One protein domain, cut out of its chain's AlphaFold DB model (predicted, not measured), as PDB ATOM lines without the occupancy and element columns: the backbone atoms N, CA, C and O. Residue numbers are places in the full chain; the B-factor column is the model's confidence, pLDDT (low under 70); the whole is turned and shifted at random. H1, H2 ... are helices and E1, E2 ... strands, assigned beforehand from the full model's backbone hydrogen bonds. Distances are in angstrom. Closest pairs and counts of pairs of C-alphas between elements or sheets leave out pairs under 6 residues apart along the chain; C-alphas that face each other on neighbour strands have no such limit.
ATOM      1  N   GLN A  46      34.955 -29.022  43.365       55.06
ATOM      2  CA  GLN A  46      34.981 -28.555  44.748       55.06
ATOM      3  C   GLN A  46      34.282 -29.583  45.652       55.06
ATOM      4  O   GLN A  46      33.169 -30.020  45.376       55.06
ATOM      5  N   ASN A  47      34.954 -29.987  46.735       55.09
ATOM      6  CA  ASN A  47      34.506 -31.003  47.707       55.09
ATOM      7  C   ASN A  47      34.548 -32.473  47.243       55.09
ATOM      8  O   ASN A  47      34.117 -33.354  47.984       55.09
ATOM      9  N   SER A  48      35.114 -32.766  46.071       66.69
ATOM     10  CA  SER A  48      35.322 -34.150  45.606       66.69
ATOM     11  C   SER A  48      36.533 -34.850  46.246       66.69
ATOM     12  O   SER A  48      36.644 -36.073  46.185       66.69
ATOM     13  N   GLY A  49      37.451 -34.079  46.841       70.06
ATOM     14  CA  GLY A  49      38.697 -34.584  47.422       70.06
ATOM     15  C   GLY A  49      39.789 -34.944  46.407       70.06
ATOM     16  O   GLY A  49      40.821 -35.464  46.824       70.06
ATOM     17  N   ILE A  50      39.591 -34.673  45.109       77.25
ATOM     18  CA  ILE A  50      40.602 -34.902  44.062       77.25
ATOM     19  C   ILE A  50      41.322 -33.603  43.680       77.25
ATOM     20  O   ILE A  50      40.773 -32.510  43.807       77.25
ATOM     21  N   SER A  51      42.561 -33.728  43.213       81.69
ATOM     22  CA  SER A  51      43.366 -32.606  42.713       81.69
ATOM     23  C   SER A  51      42.921 -32.130  41.324       81.69
ATOM     24  O   SER A  51      42.371 -32.910  40.548       81.69
ATOM     25  N   ASP A  52      43.262 -30.893  40.943       78.31
ATOM     26  CA  ASP A  52      42.987 -30.348  39.598       78.31
ATOM     27  C   ASP A  52      43.560 -31.223  38.472       78.31
ATOM     28  O   ASP A  52      42.967 -31.370  37.404       78.31
ATOM     29  N   LYS A  53      44.718 -31.850  38.715       83.38
ATOM     30  CA  LYS A  53      45.332 -32.784  37.767       83.38
ATOM     31  C   LYS A  53      44.471 -34.034  37.584       83.38
ATOM     32  O   LYS A  53      44.255 -34.461  36.455       83.38
ATOM     33  N   GLU A  54      43.989 -34.623  38.674       82.69
ATOM     34  CA  GLU A  54      43.100 -35.790  38.620       82.69
ATOM     35  C   GLU A  54      41.746 -35.435  38.008       82.69
ATOM     36  O   GLU A  54      41.209 -36.215  37.226       82.69
ATOM     37  N   ALA A  55      41.223 -34.246  38.303       79.50
ATOM     38  CA  ALA A  55      40.020 -33.709  37.684       79.50
ATOM     39  C   ALA A  55      40.181 -33.566  36.164       79.50
ATOM     40  O   ALA A  55      39.326 -34.020  35.406       79.50
ATOM     41  N   MET A  56      41.312 -33.028  35.700       80.75
ATOM     42  CA  MET A  56      41.625 -32.928  34.273       80.75
ATOM     43  C   MET A  56      41.746 -34.304  33.604       80.75
ATOM     44  O   MET A  56      41.247 -34.498  32.496       80.75
ATOM     45  N   GLU A  57      42.374 -35.282  34.261       82.31
ATOM     46  CA  GLU A  57      42.415 -36.659  33.749       82.31
ATOM     47  C   GLU A  57      41.016 -37.287  33.691       82.31
ATOM     48  O   GLU A  57      40.691 -37.963  32.715       82.31
ATOM     49  N   ARG A  58      40.141 -37.010  34.664       80.25
ATOM     50  CA  ARG A  58      38.730 -37.419  34.582       80.25
ATOM     51  C   ARG A  58      38.025 -36.765  33.406       80.25
ATOM     52  O   ARG A  58      37.424 -37.494  32.627       80.25
ATOM     53  N   CYS A  59      38.189 -35.457  33.211       78.56
ATOM     54  CA  CYS A  59      37.626 -34.753  32.061       78.56
ATOM     55  C   CYS A  59      38.119 -35.313  30.717       78.56
ATOM     56  O   CYS A  59      37.353 -35.365  29.757       78.56
ATOM     57  N   LYS A  60      39.376 -35.769  30.628       76.88
ATOM     58  CA  LYS A  60      39.892 -36.484  29.447       76.88
ATOM     59  C   LYS A  60      39.179 -37.812  29.229       76.88
ATOM     60  O   LYS A  60      38.744 -38.091  28.114       76.88
ATOM     61  N   MET A  61      39.062 -38.626  30.279       74.19
ATOM     62  CA  MET A  61      38.422 -39.945  30.205       74.19
ATOM     63  C   MET A  61      36.933 -39.845  29.856       74.19
ATOM     64  O   MET A  61      36.432 -40.673  29.101       74.19
ATOM     65  N   SER A  62      36.244 -38.818  30.352       69.06
ATOM     66  CA  SER A  62      34.851 -38.511  30.020       69.06
ATOM     67  C   SER A  62      34.699 -37.686  28.740       69.06
ATOM     68  O   SER A  62      33.623 -37.156  28.511       69.06
ATOM     69  N   GLN A  63      35.753 -37.514  27.926       65.88
ATOM     70  CA  GLN A  63      35.761 -36.708  26.687       65.88
ATOM     71  C   GLN A  63      35.197 -35.278  26.842       65.88
ATOM     72  O   GLN A  63      34.892 -34.582  25.867       65.88
ATOM     73  N   SER A  64      35.144 -34.788  28.075       71.38
ATOM     74  CA  SER A  64      34.711 -33.456  28.454       71.38
ATOM     75  C   SER A  64      35.929 -32.547  28.633       71.38
ATOM     76  O   SER A  64      36.062 -31.846  29.628       71.38
ATOM     77  N   LEU A  65      36.864 -32.572  27.682       73.44
ATOM     78  CA  LEU A  65      37.995 -31.641  27.658       73.44
ATOM     79  C   LEU A  65      37.525 -30.195  27.443       73.44
ATOM     80  O   LEU A  65      36.470 -30.017  26.827       73.44
ATOM     81  N   PRO A  66      38.294 -29.176  27.877       79.94
ATOM     82  CA  PRO A  66      38.048 -27.795  27.480       79.94
ATOM     83  C   PRO A  66      37.857 -27.689  25.969       79.94
ATOM     84  O   PRO A  66      38.609 -28.294  25.204       79.94
ATOM     85  N   LYS A  67      36.816 -26.965  25.562       84.38
ATOM     86  CA  LYS A  67      36.438 -26.783  24.160       84.38
ATOM     87  C   LYS A  67      36.676 -25.337  23.768       84.38
ATOM     88  O   LYS A  67      36.315 -24.433  24.518       84.38
ATOM     89  N   ASP A  68      37.258 -25.127  22.595       89.50
ATOM     90  CA  ASP A  68      37.179 -23.826  21.937       89.50
ATOM     91  C   ASP A  68      35.773 -23.589  21.350       89.50
ATOM     92  O   ASP A  68      34.876 -24.431  21.451       89.50
ATOM     93  N   LYS A  69      35.565 -22.415  20.741       92.12
ATOM     94  CA  LYS A  69      34.262 -22.034  20.175       92.12
ATOM     95  C   LYS A  69      33.782 -23.010  19.102       92.12
ATOM     96  O   LYS A  69      32.629 -23.423  19.141       92.12
ATOM     97  N   GLN A  70      34.662 -23.416  18.187       92.50
ATOM     98  CA  GLN A  70      34.298 -24.311  17.090       92.50
ATOM     99  C   GLN A  70      33.961 -25.710  17.618       92.50
ATOM    100  O   GLN A  70      32.944 -26.295  17.246       92.50
ATOM    101  N   GLN A  71      34.773 -26.232  18.535       89.75
ATOM    102  CA  GLN A  71      34.523 -27.512  19.195       89.75
ATOM    103  C   GLN A  71      33.217 -27.496  19.996       89.75
ATOM    104  O   GLN A  71      32.524 -28.512  20.073       89.75
ATOM    105  N   MET A  72      32.867 -26.354  20.595       89.56
ATOM    106  CA  MET A  72      31.599 -26.180  21.299       89.56
ATOM    107  C   MET A  72      30.409 -26.146  20.332       89.56
ATOM    108  O   MET A  72      29.408 -26.804  20.592       89.56
ATOM    109  N   GLU A  73      30.512 -25.469  19.188       91.69
ATOM    110  CA  GLU A  73      29.464 -25.501  18.154       91.69
ATOM    111  C   GLU A  73      29.212 -26.925  17.646       91.69
ATOM    112  O   GLU A  73      28.065 -27.362  17.542       91.69
ATOM    113  N   GLU A  74      30.274 -27.678  17.355       88.50
ATOM    114  CA  GLU A  74      30.180 -29.082  16.936       88.50
ATOM    115  C   GLU A  74      29.562 -29.972  18.019       88.50
ATOM    116  O   GLU A  74      28.807 -30.891  17.705       88.50
ATOM    117  N   TYR A  75      29.848 -29.690  19.289       86.69
ATOM    118  CA  TYR A  75      29.244 -30.380  20.423       86.69
ATOM    119  C   TYR A  75      27.743 -30.074  20.549       86.69
ATOM    120  O   TYR A  75      26.936 -30.998  20.665       86.69
ATOM    121  N   LEU A  76      27.342 -28.803  20.462       88.06
ATOM    122  CA  LEU A  76      25.939 -28.385  20.574       88.06
ATOM    123  C   LEU A  76      25.073 -28.923  19.429       88.06
ATOM    124  O   LEU A  76      23.937 -29.312  19.672       88.06
ATOM    125  N   LYS A  77      25.625 -29.072  18.218       88.12
ATOM    126  CA  LYS A  77      24.939 -29.705  17.069       88.12
ATOM    127  C   LYS A  77      24.530 -31.160  17.299       88.12
ATOM    128  O   LYS A  77      23.707 -31.683  16.557       88.12
ATOM    129  N   LYS A  78      25.125 -31.838  18.283       85.50
ATOM    130  CA  LYS A  78      24.767 -33.219  18.642       85.50
ATOM    131  C   LYS A  78      23.607 -33.293  19.641       85.50
ATOM    132  O   LYS A  78      23.179 -34.396  19.969       85.50
ATOM    133  N   HIS A  79      23.141 -32.154  20.151       86.56
ATOM    134  CA  HIS A  79      22.054 -32.103  21.120       86.56
ATOM    135  C   HIS A  79      20.686 -32.044  20.439       86.56
ATOM    136  O   HIS A  79      20.578 -31.689  19.269       86.56
ATOM    137  N   LYS A  80      19.641 -32.335  21.213       87.12
ATOM    138  CA  LYS A  80      18.242 -32.079  20.869       87.12
ATOM    139  C   LYS A  80      17.542 -31.349  22.007       87.12
ATOM    140  O   LYS A  80      17.910 -31.525  23.171       87.12
ATOM    141  N   VAL A  81      16.528 -30.554  21.669       88.62
ATOM    142  CA  VAL A  81      15.674 -29.870  22.651       88.62
ATOM    143  C   VAL A  81      14.679 -30.845  23.267       88.62
ATOM    144  O   VAL A  81      14.042 -31.616  22.552       88.62
ATOM    145  N   VAL A  82      14.506 -30.777  24.588       84.50
ATOM    146  CA  VAL A  82      13.612 -31.663  25.348       84.50
ATOM    147  C   VAL A  82      12.742 -30.897  26.342       84.50
ATOM    148  O   VAL A  82      13.100 -29.813  26.797       84.50
ATOM    149  N   TRP A  83      11.586 -31.470  26.690       77.62
ATOM    150  CA  TRP A  83      10.662 -30.912  27.688       77.62
ATOM    151  C   TRP A  83      11.047 -31.251  29.127       77.62
ATOM    152  O   TRP A  83      10.976 -30.401  30.012       77.62
ATOM    153  N   THR A  84      11.407 -32.511  29.358       68.81
ATOM    154  CA  THR A  84      11.740 -33.067  30.670       68.81
ATOM    155  C   THR A  84      13.002 -33.903  30.559       68.81
ATOM    156  O   THR A  84      13.357 -34.399  29.489       68.81
ATOM    157  N   LEU A  85      13.718 -34.000  31.671       66.19
ATOM    158  CA  LEU A  85      15.087 -34.480  31.705       66.19
ATOM    159  C   LEU A  85      15.273 -35.357  32.933       66.19
ATOM    160  O   LEU A  85      15.024 -34.915  34.056       66.19
ATOM    161  N   HIS A  86      15.763 -36.574  32.717       59.84
ATOM    162  CA  HIS A  86      16.199 -37.446  33.794       59.84
ATOM    163  C   HIS A  86      17.721 -37.462  33.808       59.84
ATOM    164  O   HIS A  86      18.397 -37.999  32.935       59.84
ATOM    165  N   TYR A  87      18.275 -36.792  34.812       57.97
ATOM    166  CA  TYR A  87      19.705 -36.556  34.898       57.97
ATOM    167  C   TYR A  87      20.431 -37.723  35.569       57.97
ATOM    168  O   TYR A  87      20.089 -38.127  36.682       57.97
ATOM    169  N   TYR A  88      21.492 -38.203  34.922       52.34
ATOM    170  CA  TYR A  88      22.588 -38.868  35.614       52.34
ATOM    171  C   TYR A  88      23.684 -37.839  35.849       52.34
ATOM    172  O   TYR A  88      24.142 -37.209  34.901       52.34
ATOM    173  N   SER A  89      24.133 -37.692  37.098       52.59
ATOM    174  CA  SER A  89      25.329 -36.908  37.385       52.59
ATOM    175  C   SER A  89      26.533 -37.493  36.661       52.59
ATOM    176  O   SER A  89      27.094 -38.520  37.044       52.59
ATOM    177  N   GLY A  90      26.903 -36.843  35.562       52.97
ATOM    178  CA  GLY A  90      28.100 -37.168  34.819       52.97
ATOM    179  C   GLY A  90      29.319 -36.644  35.562       52.97
ATOM    180  O   GLY A  90      29.378 -35.483  35.949       52.97
ATOM    181  N   GLN A  91      30.317 -37.499  35.748       58.94
ATOM    182  CA  GLN A  91      31.667 -37.046  36.064       58.94
ATOM    183  C   GLN A  91      32.225 -36.332  34.823       58.94
ATOM    184  O   GLN A  91      32.343 -36.965  33.775       58.94
ATOM    185  N   GLY A  92      32.541 -35.037  34.909       65.56
ATOM    186  CA  GLY A  92      33.036 -34.268  33.764       65.56
ATOM    187  C   GLY A  92      33.377 -32.814  34.089       65.56
ATOM    188  O   GLY A  92      33.227 -32.366  35.222       65.56
ATOM    189  N   CYS A  93      33.892 -32.094  33.094       78.31
ATOM    190  CA  CYS A  93      34.081 -30.647  33.175       78.31
ATOM    191  C   CYS A  93      32.774 -29.953  32.797       78.31
ATOM    192  O   CYS A  93      32.093 -30.393  31.867       78.31
ATOM    193  N   ALA A  94      32.469 -28.856  33.482       82.38
ATOM    194  CA  ALA A  94      31.349 -28.004  33.140       82.38
ATOM    195  C   ALA A  94      31.798 -26.946  32.129       82.38
ATOM    196  O   ALA A  94      32.926 -26.450  32.168       82.38
ATOM    197  N   TYR A  95      30.899 -26.566  31.236       86.75
ATOM    198  CA  TYR A  95      31.107 -25.490  30.279       86.75
ATOM    199  C   TYR A  95      30.101 -24.392  30.538       86.75
ATOM    200  O   TYR A  95      28.930 -24.673  30.796       86.75
ATOM    201  N   ARG A  96      30.540 -23.146  30.433       91.00
ATOM    202  CA  ARG A  96      29.674 -21.971  30.507       91.00
ATOM    203  C   ARG A  96      30.033 -21.018  29.389       91.00
ATOM    204  O   ARG A  96      31.158 -21.030  28.905       91.00
ATOM    205  N   GLY A  97      29.101 -20.183  28.971       93.69
ATOM    206  CA  GLY A  97      29.414 -19.183  27.964       93.69
ATOM    207  C   GLY A  97      28.178 -18.562  27.363       93.69
ATOM    208  O   GLY A  97      27.113 -18.562  27.978       93.69
ATOM    209  N   LYS A  98      28.329 -18.045  26.147       95.94
ATOM    210  CA  LYS A  98      27.261 -17.366  25.418       95.94
ATOM    211  C   LYS A  98      27.126 -17.930  24.015       95.94
ATOM    212  O   LYS A  98      28.129 -18.082  23.316       95.94
ATOM    213  N   VAL A  99      25.894 -18.176  23.581       95.62
ATOM    214  CA  VAL A  99      25.589 -18.534  22.188       95.62
ATOM    215  C   VAL A  99      24.583 -17.570  21.587       95.62
ATOM    216  O   VAL A  99      23.791 -16.957  22.303       95.62
ATOM    217  N   LYS A 100      24.577 -17.474  20.262       95.25
ATOM    218  CA  LYS A 100      23.494 -16.871  19.499       95.25
ATOM    219  C   LYS A 100      22.698 -17.961  18.785       95.25
ATOM    220  O   LYS A 100      23.269 -18.782  18.072       95.25
ATOM    221  N   PHE A 101      21.386 -17.952  18.988       93.81
ATOM    222  CA  PHE A 101      20.437 -18.920  18.441       93.81
ATOM    223  C   PHE A 101      19.046 -18.276  18.351       93.81
ATOM    224  O   PHE A 101      18.671 -17.533  19.264       93.81
ATOM    225  N   ASP A 102      18.305 -18.503  17.259       92.19
ATOM    226  CA  ASP A 102      16.997 -17.875  16.996       92.19
ATOM    227  C   ASP A 102      17.049 -16.338  17.121       92.19
ATOM    228  O   ASP A 102      16.233 -15.678  17.765       92.19
ATOM    229  N   GLY A 103      18.126 -15.750  16.586       90.69
ATOM    230  CA  GLY A 103      18.388 -14.307  16.639       90.69
ATOM    231  C   GLY A 103      18.637 -13.727  18.042       90.69
ATOM    232  O   GLY A 103      18.835 -12.516  18.162       90.69
ATOM    233  N   LYS A 104      18.664 -14.554  19.092       92.81
ATOM    234  CA  LYS A 104      18.820 -14.155  20.498       92.81
ATOM    235  C   LYS A 104      20.172 -14.602  21.041       92.81
ATOM    236  O   LYS A 104      20.730 -15.592  20.579       92.81
ATOM    237  N   VAL A 105      20.687 -13.866  22.026       94.62
ATOM    238  CA  VAL A 105      21.874 -14.261  22.794       94.62
ATOM    239  C   VAL A 105      21.426 -14.940  24.079       94.62
ATOM    240  O   VAL A 105      20.566 -14.411  24.787       94.62
ATOM    241  N   TRP A 106      22.032 -16.083  24.362       95.50
ATOM    242  CA  TRP A 106      21.743 -16.939  25.502       95.50
ATOM    243  C   TRP A 106      23.010 -17.152  26.308       95.50
ATOM    244  O   TRP A 106      24.077 -17.353  25.726       95.50
ATOM    245  N   ASP A 107      22.882 -17.167  27.627       95.44
ATOM    246  CA  ASP A 107      23.876 -17.799  28.481       95.44
ATOM    247  C   ASP A 107      23.671 -19.306  28.398       95.44
ATOM    248  O   ASP A 107      22.541 -19.778  28.496       95.44
ATOM    249  N   PHE A 108      24.734 -20.078  28.219       92.69
ATOM    250  CA  PHE A 108      24.636 -21.528  28.291       92.69
ATOM    251  C   PHE A 108      25.437 -22.089  29.450       92.69
ATOM    252  O   PHE A 108      26.470 -21.549  29.849       92.69
ATOM    253  N   THR A 109      24.960 -23.206  29.980       89.81
ATOM    254  CA  THR A 109      25.723 -24.083  30.867       89.81
ATOM    255  C   THR A 109      25.567 -25.506  30.367       89.81
ATOM    256  O   THR A 109      24.446 -25.932  30.114       89.81
ATOM    257  N   SER A 110      26.669 -26.234  30.216       85.19
ATOM    258  CA  SER A 110      26.663 -27.661  29.909       85.19
ATOM    259  C   SER A 110      27.407 -28.417  30.999       85.19
ATOM    260  O   SER A 110      28.585 -28.157  31.233       85.19
ATOM    261  N   ASP A 111      26.717 -29.323  31.676       80.62
ATOM    262  CA  ASP A 111      27.264 -30.179  32.726       80.62
ATOM    263  C   ASP A 111      26.622 -31.562  32.612       80.62
ATOM    264  O   ASP A 111      25.423 -31.687  32.365       80.62
ATOM    265  N   GLY A 112      27.413 -32.623  32.739       71.62
ATOM    266  CA  GLY A 112      26.847 -33.970  32.724       71.62
ATOM    267  C   GLY A 112      26.143 -34.381  31.411       71.62
ATOM    268  O   GLY A 112      25.404 -35.356  31.424       71.62
ATOM    269  N   GLY A 113      26.348 -33.678  30.286       72.38
ATOM    270  CA  GLY A 113      25.657 -33.945  29.011       72.38
ATOM    271  C   GLY A 113      24.292 -33.272  28.893       72.38
ATOM    272  O   GLY A 113      23.623 -33.394  27.866       72.38
ATOM    273  N   MET A 114      23.890 -32.558  29.944       82.31
ATOM    274  CA  MET A 114      22.764 -31.645  29.945       82.31
ATOM    275  C   MET A 114      23.289 -30.257  29.612       82.31
ATOM    276  O   MET A 114      24.197 -29.756  30.272       82.31
ATOM    277  N   THR A 115      22.696 -29.628  28.607       87.75
ATOM    278  CA  THR A 115      22.966 -28.234  28.273       87.75
ATOM    279  C   THR A 115      21.701 -27.416  28.488       87.75
ATOM    280  O   THR A 115      20.616 -27.811  28.073       87.75
ATOM    281  N   THR A 116      21.836 -26.262  29.124       90.69
ATOM    282  CA  THR A 116      20.746 -25.308  29.318       90.69
ATOM    283  C   THR A 116      21.117 -24.010  28.637       90.69
ATOM    284  O   THR A 116      22.213 -23.505  28.880       90.69
ATOM    285  N   PHE A 117      20.219 -23.456  27.824       93.31
ATOM    286  CA  PHE A 117      20.280 -22.055  27.406       93.31
ATOM    287  C   PHE A 117      19.345 -21.252  28.296       93.31
ATOM    288  O   PHE A 117      18.195 -21.634  28.470       93.31
ATOM    289  N   LEU A 118      19.844 -20.163  28.864       93.50
ATOM    290  CA  LEU A 118      19.138 -19.277  29.772       93.50
ATOM    291  C   LEU A 118      19.222 -17.847  29.244       93.50
ATOM    292  O   LEU A 118      20.258 -17.402  28.747       93.50
ATOM    293  N   ARG A 119      18.128 -17.112  29.385       89.69
ATOM    294  CA  ARG A 119      18.064 -15.679  29.112       89.69
ATOM    295  C   ARG A 119      17.379 -14.959  30.272       89.69
ATOM    296  O   ARG A 119      16.595 -15.557  31.008       89.69
ATOM    297  N   GLU A 120      17.673 -13.669  30.442       79.75
ATOM    298  CA  GLU A 120      16.974 -12.812  31.406       79.75
ATOM    299  C   GLU A 120      15.443 -12.939  31.224       79.75
ATOM    300  O   GLU A 120      14.953 -12.869  30.094       79.75
ATOM    301  N   ASN A 121      14.709 -13.102  32.339       74.88
ATOM    302  CA  ASN A 121      13.276 -13.459  32.455       74.88
ATOM    303  C   ASN A 121      12.923 -14.964  32.484       74.88
ATOM    304  O   ASN A 121      11.812 -15.326  32.108       74.88
ATOM    305  N   GLU A 122      13.833 -15.822  32.960       69.75
ATOM    306  CA  GLU A 122      13.598 -17.267  33.186       69.75
ATOM    307  C   GLU A 122      13.197 -18.058  31.928       69.75
ATOM    308  O   GLU A 122      12.674 -19.165  32.019       69.75
ATOM    309  N   GLU A 123      13.473 -17.525  30.736       85.75
ATOM    310  CA  GLU A 123      13.348 -18.303  29.511       85.75
ATOM    311  C   GLU A 123      14.504 -19.304  29.462       85.75
ATOM    312  O   GLU A 123      15.674 -18.908  29.391       85.75
ATOM    313  N   TYR A 124      14.173 -20.594  29.526       89.00
ATOM    314  CA  TYR A 124      15.142 -21.677  29.455       89.00
ATOM    315  C   TYR A 124      14.824 -22.657  28.327       89.00
ATOM    316  O   TYR A 124      13.665 -22.963  28.039       89.00
ATOM    317  N   ILE A 125      15.879 -23.178  27.708       90.62
ATOM    318  CA  ILE A 125      15.826 -24.294  26.763       90.62
ATOM    319  C   ILE A 125      16.675 -25.409  27.348       90.62
ATOM    320  O   ILE A 125      17.847 -25.193  27.664       90.62
ATOM    321  N   TYR A 126      16.088 -26.595  27.469       88.31
ATOM    322  CA  TYR A 126      16.816 -27.786  27.868       88.31
ATOM    323  C   TYR A 126      17.244 -28.592  26.656       88.31
ATOM    324  O   TYR A 126      16.451 -28.864  25.755       88.31
ATOM    325  N   LEU A 127      18.504 -28.998  26.671       87.75
ATOM    326  CA  LEU A 127      19.156 -29.733  25.609       87.75
ATOM    327  C   LEU A 127      19.832 -30.963  26.208       87.75
ATOM    328  O   LEU A 127      20.516 -30.875  27.230       87.75
ATOM    329  N   VAL A 128      19.707 -32.099  25.535       83.62
ATOM    330  CA  VAL A 128      20.469 -33.309  25.863       83.62
ATOM    331  C   VAL A 128      21.200 -33.798  24.647       83.62
ATOM    332  O   VAL A 128      20.708 -33.665  23.527       83.62
ATOM    333  N   CYS A 129      22.363 -34.394  24.864       78.94
ATOM    334  CA  CYS A 129      22.987 -35.164  23.814       78.94
ATOM    335  C   CYS A 129      22.674 -36.656  23.954       78.94
ATOM    336  O   CYS A 129      23.218 -37.339  24.820       78.94
ATOM    337  N   GLU A 130      21.839 -37.155  23.045       66.25
ATOM    338  CA  GLU A 130      21.457 -38.572  22.946       66.25
ATOM    339  C   GLU A 130      22.510 -39.421  22.214       66.25
ATOM    340  O   GLU A 130      22.462 -40.651  22.224       66.25
ATOM    341  N   SER A 131      23.499 -38.790  21.569       65.75
ATOM    342  CA  SER A 131      24.544 -39.518  20.850       65.75
ATOM    343  C   SER A 131      25.457 -40.285  21.807       65.75
ATOM    344  O   SER A 131      25.962 -39.745  22.793       65.75
ATOM    345  N   ALA A 132      25.790 -41.527  21.445       61.31
ATOM    346  CA  ALA A 132      26.821 -42.308  22.127       61.31
ATOM    347  C   ALA A 132      28.196 -41.601  22.155       61.31
ATOM    348  O   ALA A 132      29.036 -41.942  22.993       61.31
ATOM    349  N   GLU A 133      28.416 -40.631  21.266       61.84
ATOM    350  CA  GLU A 133      29.632 -39.817  21.179       61.84
ATOM    351  C   GLU A 133      29.646 -38.611  22.120       61.84
ATOM    352  O   GLU A 133      30.668 -37.933  22.223       61.84
ATOM    353  N   CYS A 134      28.531 -38.302  22.776       68.50
ATOM    354  CA  CYS A 134      28.517 -37.276  23.800       68.50
ATOM    355  C   CYS A 134      28.860 -37.888  25.139       68.50
ATOM    356  O   CYS A 134      28.289 -38.895  25.555       68.50
ATOM    357  N   GLN A 135      29.837 -37.284  25.794       65.12
ATOM    358  CA  GLN A 135      30.185 -37.597  27.159       65.12
ATOM    359  C   GLN A 135      30.460 -36.285  27.899       65.12
ATOM    360  O   GLN A 135      31.179 -35.427  27.369       65.12
ATOM    361  N   PRO A 136      29.923 -36.130  29.121       57.06
ATOM    362  CA  PRO A 136      28.938 -37.012  29.773       57.06
ATOM    363  C   PRO A 136      27.579 -37.110  29.030       57.06
ATOM    364  O   PRO A 136      27.303 -36.307  28.143       57.06
ATOM    365  N   ARG A 137      26.786 -38.157  29.317       61.81
ATOM    366  CA  ARG A 137      25.502 -38.470  28.648       61.81
ATOM    367  C   ARG A 137      24.310 -38.081  29.519       61.81
ATOM    368  O   ARG A 137      24.294 -38.415  30.701       61.81
ATOM    369  N   ALA A 138      23.282 -37.514  28.898       62.44
ATOM    370  CA  ALA A 138      21.965 -37.300  29.495       62.44
ATOM    371  C   ALA A 138      20.883 -38.002  28.656       62.44
ATOM    372  O   ALA A 138      21.104 -38.273  27.477       62.44
ATOM    373  N   TRP A 139      19.730 -38.307  29.260       57.19
ATOM    374  CA  TRP A 139      18.585 -38.925  28.579       57.19
ATOM    375  C   TRP A 139      17.273 -38.222  28.962       57.19
ATOM    376  O   TRP A 139      17.196 -37.542  29.992       57.19
ATOM    377  N   ASN A 140      16.256 -38.350  28.110       62.19
ATOM    378  CA  ASN A 140      14.902 -37.841  28.338       62.19
ATOM    379  C   ASN A 140      13.889 -39.002  28.337       62.19
ATOM    380  O   ASN A 140      14.209 -40.091  27.873       62.19
ATOM    381  N   ASP A 141      12.682 -38.767  28.857       51.47
ATOM    382  CA  ASP A 141      11.641 -39.804  29.010       51.47
ATOM    383  C   ASP A 141      10.940 -40.224  27.714       51.47
ATOM    384  O   ASP A 141      10.118 -41.142  27.732       51.47
TER     385      ASP A 141
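This is residues 46 to 141 of the 143 residues of an uncharacterized protein of Helicobacter didelphidarum (UniProt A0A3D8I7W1). The domain is built on one strongly twisted, curled sheet of five antiparallel strands, with the short helix H2 on one face toward the edge strand E2. A second helix, H1, lies away from the sheet, near one end of the longest axis. The printed part has 96 residues, with two named helices and five named strands in the chain order H1 H2 E1 E2 E3 E4 E5; the sheet's order is E1 E5 E4 E3 E2, and the class is mixed, helices and strands. The whole is compact, with a radius of gyration of the C-alphas of 13.6 A and spans of 39 by 29 by 25 A.

E2, residues 94 to 101, E3, residues 104 to 111, E4, residues 114 to 119, and E5, residues 123 to 128, form a meander, each strand the antiparallel neighbour of the one before. E2 and E3 are a hairpin at 157 degrees, with N 97 and O 108 3.1 A apart, within hydrogen-bond range. E3 and E4 are a hairpin at 149 degrees, with N 116 and O 109 at 2.8 A. E4 and E5 are a hairpin at 163 degrees, with N 117 and O 125 at 2.9 A. E1, residues 80 to 82, is an edge strand antiparallel to E5 at 122 degrees, with N 82 and O 126 at 3.0 A. E2, the other edge strand, bends by 60 degrees at residue 98. From edge to edge the strands' lines turn by 97 degrees. H2, residues 69 to 76, is on the sheet at a height of 9.6 A, over none of its strands, but only just: 2 of its 8 C-alphas fall on E2. H2 and E2 are near each other, with 8 pairs of C-alphas within 10 A. H1, residues 52 to 61, is not on the sheet and is apart from H2. Every O i to N i+4 pair is within hydrogen-bond range in H1 and H2.

H1 begins at C-alpha 52, (42.987, -30.348, 39.598), and is 14.2 A long; H2 is 10.5 A long. E1 measures 6.5 A, E2 20.4 A, E3 21.9 A, E4 16.7 A and E5 17.0 A. E2 begins at C-alpha 94, (31.349, -28.004, 33.140), and E5 ends at C-alpha 128, (20.469, -33.309, 25.863).

The two C-alphas farthest apart are those of Gly 49 and Gly 103, at 42.1 A. The printed part has no cut. The link E1 to E2, 11 residues, is long. Residues 129 to 141 hold no named element. The mean pLDDT of the printed part is 78.8; 27 residues are under 70, among them residues 84 to 92 and 130 to 141.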